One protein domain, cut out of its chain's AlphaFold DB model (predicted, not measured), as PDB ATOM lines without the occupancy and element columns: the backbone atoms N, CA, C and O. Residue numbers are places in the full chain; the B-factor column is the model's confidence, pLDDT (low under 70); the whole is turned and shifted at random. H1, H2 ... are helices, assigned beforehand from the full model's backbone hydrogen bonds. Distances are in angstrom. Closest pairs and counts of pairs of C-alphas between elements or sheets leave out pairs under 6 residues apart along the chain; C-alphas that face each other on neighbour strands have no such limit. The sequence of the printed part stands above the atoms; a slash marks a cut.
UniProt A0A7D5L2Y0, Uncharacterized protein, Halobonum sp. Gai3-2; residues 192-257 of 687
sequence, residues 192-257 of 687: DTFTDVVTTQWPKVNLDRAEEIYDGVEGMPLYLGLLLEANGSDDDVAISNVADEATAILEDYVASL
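AT A GLANCE: This is residues 192 to 257 of the 687 residues of an uncharacterized protein of Halobonum sp. Gai3-2 (UniProt A0A7D5L2Y0). Four short helices make a small, rounded cluster in which H1 and H3 run nearly side by side, H4 packs on H3 at a slant, and H2 crosses over from H1 to the first residues of H4. A long loop of 13 residues, 232 to 244, leads back from the last residue of H3 to the first of H4, and these two helices run the same way. The printed part has 66 residues, with four named helices in the order H1, H2, H3, H4 and no named strand, and its class is all helix. It is compact, with a radius of gyration of the C-alphas of 10.5 A and spans of 27 by 23 by 20 A.

HOW THE PARTS SIT: Begin at H1, residues 192 to 201, and look from it to H2, residues 207 to 217. They touch, run opposite ways at a steep tilt of 65 degrees, and their closest C-alphas, those of Thr 195 and Ala 210, are 5.2 A apart. Next comes H3, residues 221 to 231, which is close to H1 but not clearly touching it; the closest C-alphas, those of Phe 194 and Leu 224, are 7.8 A apart. H1 and H3 run the same way at a shallow tilt of 12 degrees. H2 and H3 are also close but not clearly touching, with the C-alphas of Val 217 and Tyr 223 closest at 6.8 A. Then find H4, residues 245 to 256, which touches H3 with 16 pairs of C-alphas within 8 A. The closest are those of Ala 230 and Tyr 253, 4.6 A apart, and the two helices run the same way at a steep tilt of 40 degrees. H4 touches H2 with residues 245 to 246 alone, about perpendicular at 86 degrees; the closest C-alphas, those of Gly 216 and Glu 245, are 5.1 A apart. H1 and H4 are apart. The helix packing is mostly crossed: the three pairs that touch have no shallow tilt among them. In H1, H2, H3 and H4 every O i to N i+4 pair is within hydrogen-bond range.

IN THESE COORDINATES: Find C-alpha 192 at (5.872, 47.105, -43.055); from there H1 runs 14.1 A to C-alpha 201. H2 runs 15.4 A from Leu 207 to Val 217. H3 begins at C-alpha 221, (-2.959, 38.534, -47.952), and runs 15.7 A to Asn 231. H4, the longest, runs 16.2 A from Glu 245 to C-alpha 256 at (-9.440, 25.934, -35.612).

THE WHOLE: The two C-alphas farthest apart are those of Asp 192 and Leu 257, at 29.6 A. The printed part has no cut. The links from H1 to H2 and from H2 to H3 are tight, and the one from H3 to H4 is long. The mean pLDDT of the printed part is 84.1; look to residues 233 to 243 for the low values, under 70.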
ATOM      1  N   ASP A 192       6.266  46.146 -44.096       93.88
ATOM      2  CA  ASP A 192       5.872  47.105 -43.055       93.88
ATOM      3  C   ASP A 192       4.370  47.013 -42.736       93.88
ATOM      4  O   ASP A 192       3.964  47.003 -41.584       93.88
ATOM      5  N   THR A 193       3.519  46.890 -43.762       92.62
ATOM      6  CA  THR A 193       2.061  46.793 -43.574       92.62
ATOM      7  C   THR A 193       1.659  45.453 -42.966       92.62
ATOM      8  O   THR A 193       0.794  45.407 -42.096       92.62
ATOM      9  N   PHE A 194       2.263  44.358 -43.423       92.56
ATOM     10  CA  PHE A 194       1.975  43.019 -42.922       92.56
ATOM     11  C   PHE A 194       2.393  42.881 -41.453       92.56
ATOM     12  O   PHE A 194       1.589  42.484 -40.609       92.56
ATOM     13  N   THR A 195       3.633  43.255 -41.137       91.81
ATOM     14  CA  THR A 195       4.199  43.180 -39.785       91.81
ATOM     15  C   THR A 195       3.485  44.124 -38.817       91.81
ATOM     16  O   THR A 195       3.200  43.725 -37.684       91.81
ATOM     17  N   ASP A 196       3.092  45.322 -39.263       91.00
ATOM     18  CA  ASP A 196       2.260  46.234 -38.474       91.00
ATOM     19  C   ASP A 196       0.908  45.598 -38.124       91.00
ATOM     20  O   ASP A 196       0.475  45.681 -36.973       91.00
ATOM     21  N   VAL A 197       0.243  44.925 -39.073       89.62
ATOM     22  CA  VAL A 197      -1.030  44.231 -38.805       89.62
ATOM     23  C   VAL A 197      -0.829  43.093 -37.804       89.62
ATOM     24  O   VAL A 197      -1.566  43.023 -36.821       89.62
ATOM     25  N   VAL A 198       0.184  42.245 -38.006       88.88
ATOM     26  CA  VAL A 198       0.484  41.107 -37.119       88.88
ATOM     27  C   VAL A 198       0.785  41.580 -35.695       88.88
ATOM     28  O   VAL A 198       0.166  41.115 -34.743       88.88
ATOM     29  N   THR A 199       1.696  42.537 -35.529       88.88
ATOM     30  CA  THR A 199       2.115  43.017 -34.199       88.88
ATOM     31  C   THR A 199       1.045  43.860 -33.503       88.88
ATOM     32  O   THR A 199       0.986  43.895 -32.272       88.88
ATOM     33  N   THR A 200       0.166  44.519 -34.268       88.38
ATOM     34  CA  THR A 200      -0.995  45.232 -33.718       88.38
ATOM     35  C   THR A 200      -2.064  44.262 -33.229       88.38
ATOM     36  O   THR A 200      -2.626  44.481 -32.153       88.38
ATOM     37  N   GLN A 201      -2.348  43.208 -33.998       85.75
ATOM     38  CA  GLN A 201      -3.349  42.208 -33.632       85.75
ATOM     39  C   GLN A 201      -2.875  41.330 -32.468       85.75
ATOM     40  O   GLN A 201      -3.656  41.065 -31.557       85.75
ATOM     41  N   TRP A 202      -1.598  40.935 -32.467       87.81
ATOM     42  CA  TRP A 202      -1.004  40.041 -31.471       87.81
ATOM     43  C   TRP A 202       0.187  40.704 -30.766       87.81
ATOM     44  O   TRP A 202       1.340  40.473 -31.136       87.81
ATOM     45  N   PRO A 203      -0.043  41.501 -29.702       84.31
ATOM     46  CA  PRO A 203       1.007  42.297 -29.057       84.31
ATOM     47  C   PRO A 203       2.149  41.496 -28.409       84.31
ATOM     48  O   PRO A 203       3.140  42.091 -27.977       84.31
ATOM     49  N   LYS A 204       2.007  40.170 -28.257       85.62
ATOM     50  CA  LYS A 204       3.079  39.284 -27.764       85.62
ATOM     51  C   LYS A 204       4.025  38.818 -28.869       85.62
ATOM     52  O   LYS A 204       5.141  38.407 -28.544       85.62
ATOM     53  N   VAL A 205       3.619  38.919 -30.133       85.12
ATOM     54  CA  VAL A 205       4.485  38.664 -31.283       85.12
ATOM     55  C   VAL A 205       5.425  39.853 -31.440       85.12
ATOM     56  O   VAL A 205       5.000  41.003 -31.549       85.12
ATOM     57  N   ASN A 206       6.728  39.588 -31.389       88.50
ATOM     58  CA  ASN A 206       7.737  40.611 -31.643       88.50
ATOM     59  C   ASN A 206       7.941  40.807 -33.154       88.50
ATOM     60  O   ASN A 206       7.509  39.989 -33.963       88.50
ATOM     61  N   LEU A 207       8.621  41.895 -33.519       89.88
ATOM     62  CA  LEU A 207       8.880  42.230 -34.919       89.88
ATOM     63  C   LEU A 207       9.635  41.107 -35.645       89.88
ATOM     64  O   LEU A 207       9.167  40.673 -36.685       89.88
ATOM     65  N   ASP A 208      10.702  40.568 -35.046       89.56
ATOM     66  CA  ASP A 208      11.492  39.478 -35.636       89.56
ATOM     67  C   ASP A 208      10.617  38.276 -36.046       89.56
ATOM     68  O   ASP A 208      10.768  37.737 -37.137       89.56
ATOM     69  N   ARG A 209       9.656  37.862 -35.205       89.25
ATOM     70  CA  ARG A 209       8.743  36.762 -35.548       89.25
ATOM     71  C   ARG A 209       7.732  37.163 -36.623       89.25
ATOM     72  O   ARG A 209       7.368  36.330 -37.443       89.25
ATOM     73  N   ALA A 210       7.263  38.410 -36.628       89.56
ATOM     74  CA  ALA A 210       6.376  38.903 -37.680       89.56
ATOM     75  C   ALA A 210       7.085  38.963 -39.048       89.56
ATOM     76  O   ALA A 210       6.467  38.622 -40.055       89.56
ATOM     77  N   GLU A 211       8.368  39.341 -39.073       91.81
ATOM     78  CA  GLU A 211       9.238  39.303 -40.257       91.81
ATOM     79  C   GLU A 211       9.452  37.855 -40.738       91.81
ATOM     80  O   GLU A 211       9.282  37.574 -41.919       91.81
ATOM     81  N   GLU A 212       9.709  36.902 -39.830       89.88
ATOM     82  CA  GLU A 212       9.804  35.472 -40.183       89.88
ATOM     83  C   GLU A 212       8.517  34.934 -40.830       89.88
ATOM     84  O   GLU A 212       8.583  34.194 -41.812       89.88
ATOM     85  N   ILE A 213       7.347  35.302 -40.294       89.88
ATOM     86  CA  ILE A 213       6.051  34.909 -40.869       89.88
ATOM     87  C   ILE A 213       5.888  35.535 -42.255       89.88
ATOM     88  O   ILE A 213       5.488  34.845 -43.191       89.88
ATOM     89  N   TYR A 214       6.204  36.827 -42.392       92.50
ATOM     90  CA  TYR A 214       6.141  37.534 -43.668       92.50
ATOM     91  C   TYR A 214       7.002  36.854 -44.734       92.50
ATOM     92  O   TYR A 214       6.500  36.601 -45.829       92.50
ATOM     93  N   ASP A 215       8.250  36.515 -44.408       91.25
ATOM     94  CA  ASP A 215       9.171  35.820 -45.310       91.25
ATOM     95  C   ASP A 215       8.658  34.419 -45.677       91.25
ATOM     96  O   ASP A 215       8.798  33.991 -46.821       91.25
ATOM     97  N   GLY A 216       8.038  33.711 -44.727       89.38
ATOM     98  CA  GLY A 216       7.494  32.369 -44.937       89.38
ATOM     99  C   GLY A 216       6.265  32.311 -45.851       89.38
ATOM    100  O   GLY A 216       6.041  31.290 -46.495       89.38
ATOM    101  N   VAL A 217       5.480  33.391 -45.927       90.56
ATOM    102  CA  VAL A 217       4.259  33.479 -46.760       90.56
ATOM    103  C   VAL A 217       4.350  34.525 -47.869       90.56
ATOM    104  O   VAL A 217       3.352  34.819 -48.530       90.56
ATOM    105  N   GLU A 218       5.521  35.137 -48.023       92.06
ATOM    106  CA  GLU A 218       5.836  36.196 -48.987       92.06
ATOM    107  C   GLU A 218       4.838  37.372 -48.968       92.06
ATOM    108  O   GLU A 218       4.507  37.960 -49.997       92.06
ATOM    109  N   GLY A 219       4.312  37.711 -47.786       90.94
ATOM    110  CA  GLY A 219       3.351  38.807 -47.608       90.94
ATOM    111  C   GLY A 219       1.971  38.583 -48.238       90.94
ATOM    112  O   GLY A 219       1.199  39.538 -48.383       90.94
ATOM    113  N   MET A 220       1.633  37.355 -48.638       91.56
ATOM    114  CA  MET A 220       0.366  37.048 -49.302       91.56
ATOM    115  C   MET A 220      -0.841  37.305 -48.368       91.56
ATOM    116  O   MET A 220      -0.945  36.699 -47.296       91.56
ATOM    117  N   PRO A 221      -1.799  38.173 -48.767       89.94
ATOM    118  CA  PRO A 221      -2.959  38.534 -47.952       89.94
ATOM    119  C   PRO A 221      -3.816  37.349 -47.491       89.94
ATOM    120  O   PRO A 221      -4.409  37.419 -46.415       89.94
ATOM    121  N   LEU A 222      -3.893  36.275 -48.290       88.25
ATOM    122  CA  LEU A 222      -4.661  35.080 -47.939       88.25
ATOM    123  C   LEU A 222      -4.182  34.465 -46.622       88.25
ATOM    124  O   LEU A 222      -5.002  34.246 -45.736       88.25
ATOM    125  N   TYR A 223      -2.877  34.225 -46.472       89.62
ATOM    126  CA  TYR A 223      -2.335  33.581 -45.273       89.62
ATOM    127  C   TYR A 223      -2.462  34.468 -44.038       89.62
ATOM    128  O   TYR A 223      -2.771  33.961 -42.966       89.62
ATOM    129  N   LEU A 224      -2.332  35.791 -44.184       88.69
ATOM    130  CA  LEU A 224      -2.639  36.713 -43.089       88.69
ATOM    131  C   LEU A 224      -4.101  36.585 -42.651       88.69
ATOM    132  O   LEU A 224      -4.385  36.518 -41.460       88.69
ATOM    133  N   GLY A 225      -5.028  36.521 -43.609       87.62
ATOM    134  CA  GLY A 225      -6.445  36.315 -43.326       87.62
ATOM    135  C   GLY A 225      -6.716  34.992 -42.605       87.62
ATOM    136  O   GLY A 225      -7.407  34.980 -41.592       87.62
ATOM    137  N   LEU A 226      -6.138  33.891 -43.092       87.69
ATOM    138  CA  LEU A 226      -6.276  32.572 -42.468       87.69
ATOM    139  C   LEU A 226      -5.699  32.554 -41.048       87.69
ATOM    140  O   LEU A 226      -6.319  32.002 -40.144       87.69
ATOM    141  N   LEU A 227      -4.556  33.209 -40.833       87.50
ATOM    142  CA  LEU A 227      -3.930  33.328 -39.519       87.50
ATOM    143  C   LEU A 227      -4.811  34.109 -38.533       87.50
ATOM    144  O   LEU A 227      -4.940  33.708 -37.372       87.50
ATOM    145  N   LEU A 228      -5.428  35.201 -39.004       85.75
ATOM    146  CA  LEU A 228      -6.375  36.013 -38.236       85.75
ATOM    147  C   LEU A 228      -7.605  35.199 -37.827       85.75
ATOM    148  O   LEU A 228      -8.005  35.251 -36.667       85.75
ATOM    149  N   GLU A 229      -8.180  34.418 -38.743       84.88
ATOM    150  CA  GLU A 229      -9.329  33.561 -38.430       84.88
ATOM    151  C   GLU A 229      -8.963  32.405 -37.492       84.88
ATOM    152  O   GLU A 229      -9.733  32.097 -36.584       84.88
ATOM    153  N   ALA A 230      -7.783  31.801 -37.662       84.38
ATOM    154  CA  ALA A 230      -7.345  30.659 -36.860       84.38
ATOM    155  C   ALA A 230      -7.093  31.013 -35.384       84.38
ATOM    156  O   ALA A 230      -7.391  30.218 -34.493       84.38
ATOM    157  N   ASN A 231      -6.537  32.202 -35.122       80.00
ATOM    158  CA  ASN A 231      -6.123  32.632 -33.779       80.00
ATOM    159  C   ASN A 231      -7.092  33.646 -33.136       80.00
ATOM    160  O   ASN A 231      -7.001  33.918 -31.937       80.00
ATOM    161  N   GLY A 232      -8.030  34.210 -33.905       70.25
ATOM    162  CA  GLY A 232      -9.030  35.159 -33.419       70.25
ATOM    163  C   GLY A 232      -8.427  36.344 -32.653       70.25
ATOM    164  O   GLY A 232      -7.487  37.002 -33.104       70.25
ATOM    165  N   SER A 233      -8.982  36.624 -31.468       63.78
ATOM    166  CA  SER A 233      -8.564  37.728 -30.591       63.78
ATOM    167  C   SER A 233      -7.579  37.319 -29.489       63.78
ATOM    168  O   SER A 233      -7.493  38.020 -28.476       63.78
ATOM    169  N   ASP A 234      -6.929  36.159 -29.595       64.25
ATOM    170  CA  ASP A 234      -5.902  35.786 -28.625       64.25
ATOM    171  C   ASP A 234      -4.739  36.791 -28.679       64.25
ATOM    172  O   ASP A 234      -4.475  37.401 -29.703       64.25
ATOM    173  N   ASP A 235      -4.044  37.016 -27.561       63.34
ATOM    174  CA  ASP A 235      -2.928  37.984 -27.505       63.34
ATOM    175  C   ASP A 235      -1.640  37.464 -28.191       63.34
ATOM    176  O   ASP A 235      -0.618  38.159 -28.193       63.34
ATOM    177  N   ASP A 236      -1.642  36.209 -28.643       68.25
ATOM    178  CA  ASP A 236      -0.491  35.460 -29.156       68.25
ATOM    179  C   ASP A 236      -0.883  34.698 -30.425       68.25
ATOM    180  O   ASP A 236      -2.070  34.466 -30.658       68.25
ATOM    181  N   VAL A 237       0.111  34.279 -31.205       69.06
ATOM    182  CA  VAL A 237      -0.105  33.469 -32.408       69.06
ATOM    183  C   VAL A 237       0.437  32.070 -32.173       69.06
ATOM    184  O   VAL A 237       1.640  31.881 -31.975       69.06
ATOM    185  N   ALA A 238      -0.441  31.074 -32.238       64.56
ATOM    186  CA  ALA A 238      -0.018  29.693 -32.357       64.56
ATOM    187  C   ALA A 238       0.238  29.417 -33.843       64.56
ATOM    188  O   ALA A 238      -0.704  29.347 -34.626       64.56
ATOM    189  N   ILE A 239       1.512  29.299 -34.226       62.50
ATOM    190  CA  ILE A 239       1.884  28.670 -35.497       62.50
ATOM    191  C   ILE A 239       2.584  27.361 -35.164       62.50
ATOM    192  O   ILE A 239       3.529  27.325 -34.365       62.50
ATOM    193  N   SER A 240       2.082  26.271 -35.727       59.25
ATOM    194  CA  SER A 240       2.711  24.962 -35.642       59.25
ATOM    195  C   SER A 240       4.137  25.004 -36.224       59.25
ATOM    196  O   SER A 240       4.418  25.672 -37.212       59.25
ATOM    197  N   ASN A 241       5.090  24.299 -35.595       55.88
ATOM    198  CA  ASN A 241       6.485  24.233 -36.067       55.88
ATOM    199  C   ASN A 241       6.608  23.296 -37.287       55.88
ATOM    200  O   ASN A 241       7.218  22.223 -37.195       55.88
ATOM    201  N   VAL A 242       6.009  23.673 -38.412       60.22
ATOM    202  CA  VAL A 242       6.198  23.014 -39.711       60.22
ATOM    203  C   VAL A 242       7.339  23.720 -40.452       60.22
ATOM    204  O   VAL A 242       7.648  24.875 -40.189       60.22
ATOM    205  N   ALA A 243       8.032  23.012 -41.349       63.12
ATOM    206  CA  ALA A 243       9.144  23.585 -42.119       63.12
ATOM    207  C   ALA A 243       8.700  24.624 -43.170       63.12
ATOM    208  O   ALA A 243       9.554  25.300 -43.740       63.12
ATOM    209  N   ASP A 244       7.396  24.706 -43.434       82.56
ATOM    210  CA  ASP A 244       6.750  25.600 -44.387       82.56
ATOM    211  C   ASP A 244       5.621  26.350 -43.666       82.56
ATOM    212  O   ASP A 244       4.658  25.735 -43.197       82.56
ATOM    213  N   GLU A 245       5.771  27.671 -43.561       84.19
ATOM    214  CA  GLU A 245       4.866  28.553 -42.821       84.19
ATOM    215  C   GLU A 245       3.474  28.614 -43.471       84.19
ATOM    216  O   GLU A 245       2.464  28.646 -42.771       84.19
ATOM    217  N   ALA A 246       3.397  28.563 -44.806       85.62
ATOM    218  CA  ALA A 246       2.128  28.574 -45.532       85.62
ATOM    219  C   ALA A 246       1.299  27.320 -45.212       85.62
ATOM    220  O   ALA A 246       0.105  27.405 -44.904       85.62
ATOM    221  N   THR A 247       1.954  26.156 -45.213       86.88
ATOM    222  CA  THR A 247       1.341  24.882 -44.818       86.88
ATOM    223  C   THR A 247       0.948  24.881 -43.336       86.88
ATOM    224  O   THR A 247      -0.149  24.425 -43.013       86.88
ATOM    225  N   ALA A 248       1.791  25.424 -42.447       86.25
ATOM    226  CA  ALA A 248       1.483  25.550 -41.018       86.25
ATOM    227  C   ALA A 248       0.198  26.358 -40.785       86.25
ATOM    228  O   ALA A 248      -0.690  25.925 -40.055       86.25
ATOM    229  N   ILE A 249       0.060  27.498 -41.467       88.38
ATOM    230  CA  ILE A 249      -1.112  28.375 -41.358       88.38
ATOM    231  C   ILE A 249      -2.380  27.688 -41.875       88.38
ATOM    232  O   ILE A 249      -3.441  27.831 -41.268       88.38
ATOM    233  N   LEU A 250      -2.291  26.934 -42.974       89.44
ATOM    234  CA  LEU A 250      -3.418  26.145 -43.483       89.44
ATOM    235  C   LEU A 250      -3.831  25.046 -42.495       89.44
ATOM    236  O   LEU A 250      -5.026  24.850 -42.265       89.44
ATOM    237  N   GLU A 251      -2.861  24.354 -41.893       89.00
ATOM    238  CA  GLU A 251      -3.107  23.327 -40.877       89.00
ATOM    239  C   GLU A 251      -3.774  23.917 -39.632       89.00
ATOM    240  O   GLU A 251      -4.811  23.413 -39.197       89.00
ATOM    241  N   ASP A 252      -3.234  25.017 -39.108       87.75
ATOM    242  CA  ASP A 252      -3.762  25.695 -37.925       87.75
ATOM    243  C   ASP A 252      -5.159  26.280 -38.193       87.75
ATOM    244  O   ASP A 252      -6.055  26.156 -37.353       87.75
ATOM    245  N   TYR A 253      -5.399  26.821 -39.394       89.62
ATOM    246  CA  TYR A 253      -6.730  27.249 -39.822       89.62
ATOM    247  C   TYR A 253      -7.728  26.095 -39.811       89.62
ATOM    248  O   TYR A 253      -8.766  26.186 -39.156       89.62
ATOM    249  N   VAL A 254      -7.414  24.983 -40.479       89.75
ATOM    250  CA  VAL A 254      -8.305  23.817 -40.505       89.75
ATOM    251  C   VAL A 254      -8.514  23.271 -39.090       89.75
ATOM    252  O   VAL A 254      -9.642  22.932 -38.739       89.75
ATOM    253  N   ALA A 255      -7.476  23.236 -38.252       88.62
ATOM    254  CA  ALA A 255      -7.570  22.785 -36.866       88.62
ATOM    255  C   ALA A 255      -8.448  23.691 -35.982       88.62
ATOM    256  O   ALA A 255      -9.032  23.196 -35.014       88.62
ATOM    257  N   SER A 256      -8.569  24.981 -36.316       88.00
ATOM    258  CA  SER A 256      -9.440  25.934 -35.612       88.00
ATOM    259  C   SER A 256     -10.936  25.696 -35.867       88.00
ATOM    260  O   SER A 256     -11.771  26.019 -35.018       88.00
ATOM    261  N   LEU A 257     -11.285  25.087 -37.006       89.75
ATOM    262  CA  LEU A 257     -12.667  24.774 -37.371       89.75
ATOM    263  C   LEU A 257     -13.234  23.654 -36.491       89.75
ATOM    264  O   LEU A 257     -12.505  22.814 -35.957       89.75
TER     265      LEU A 257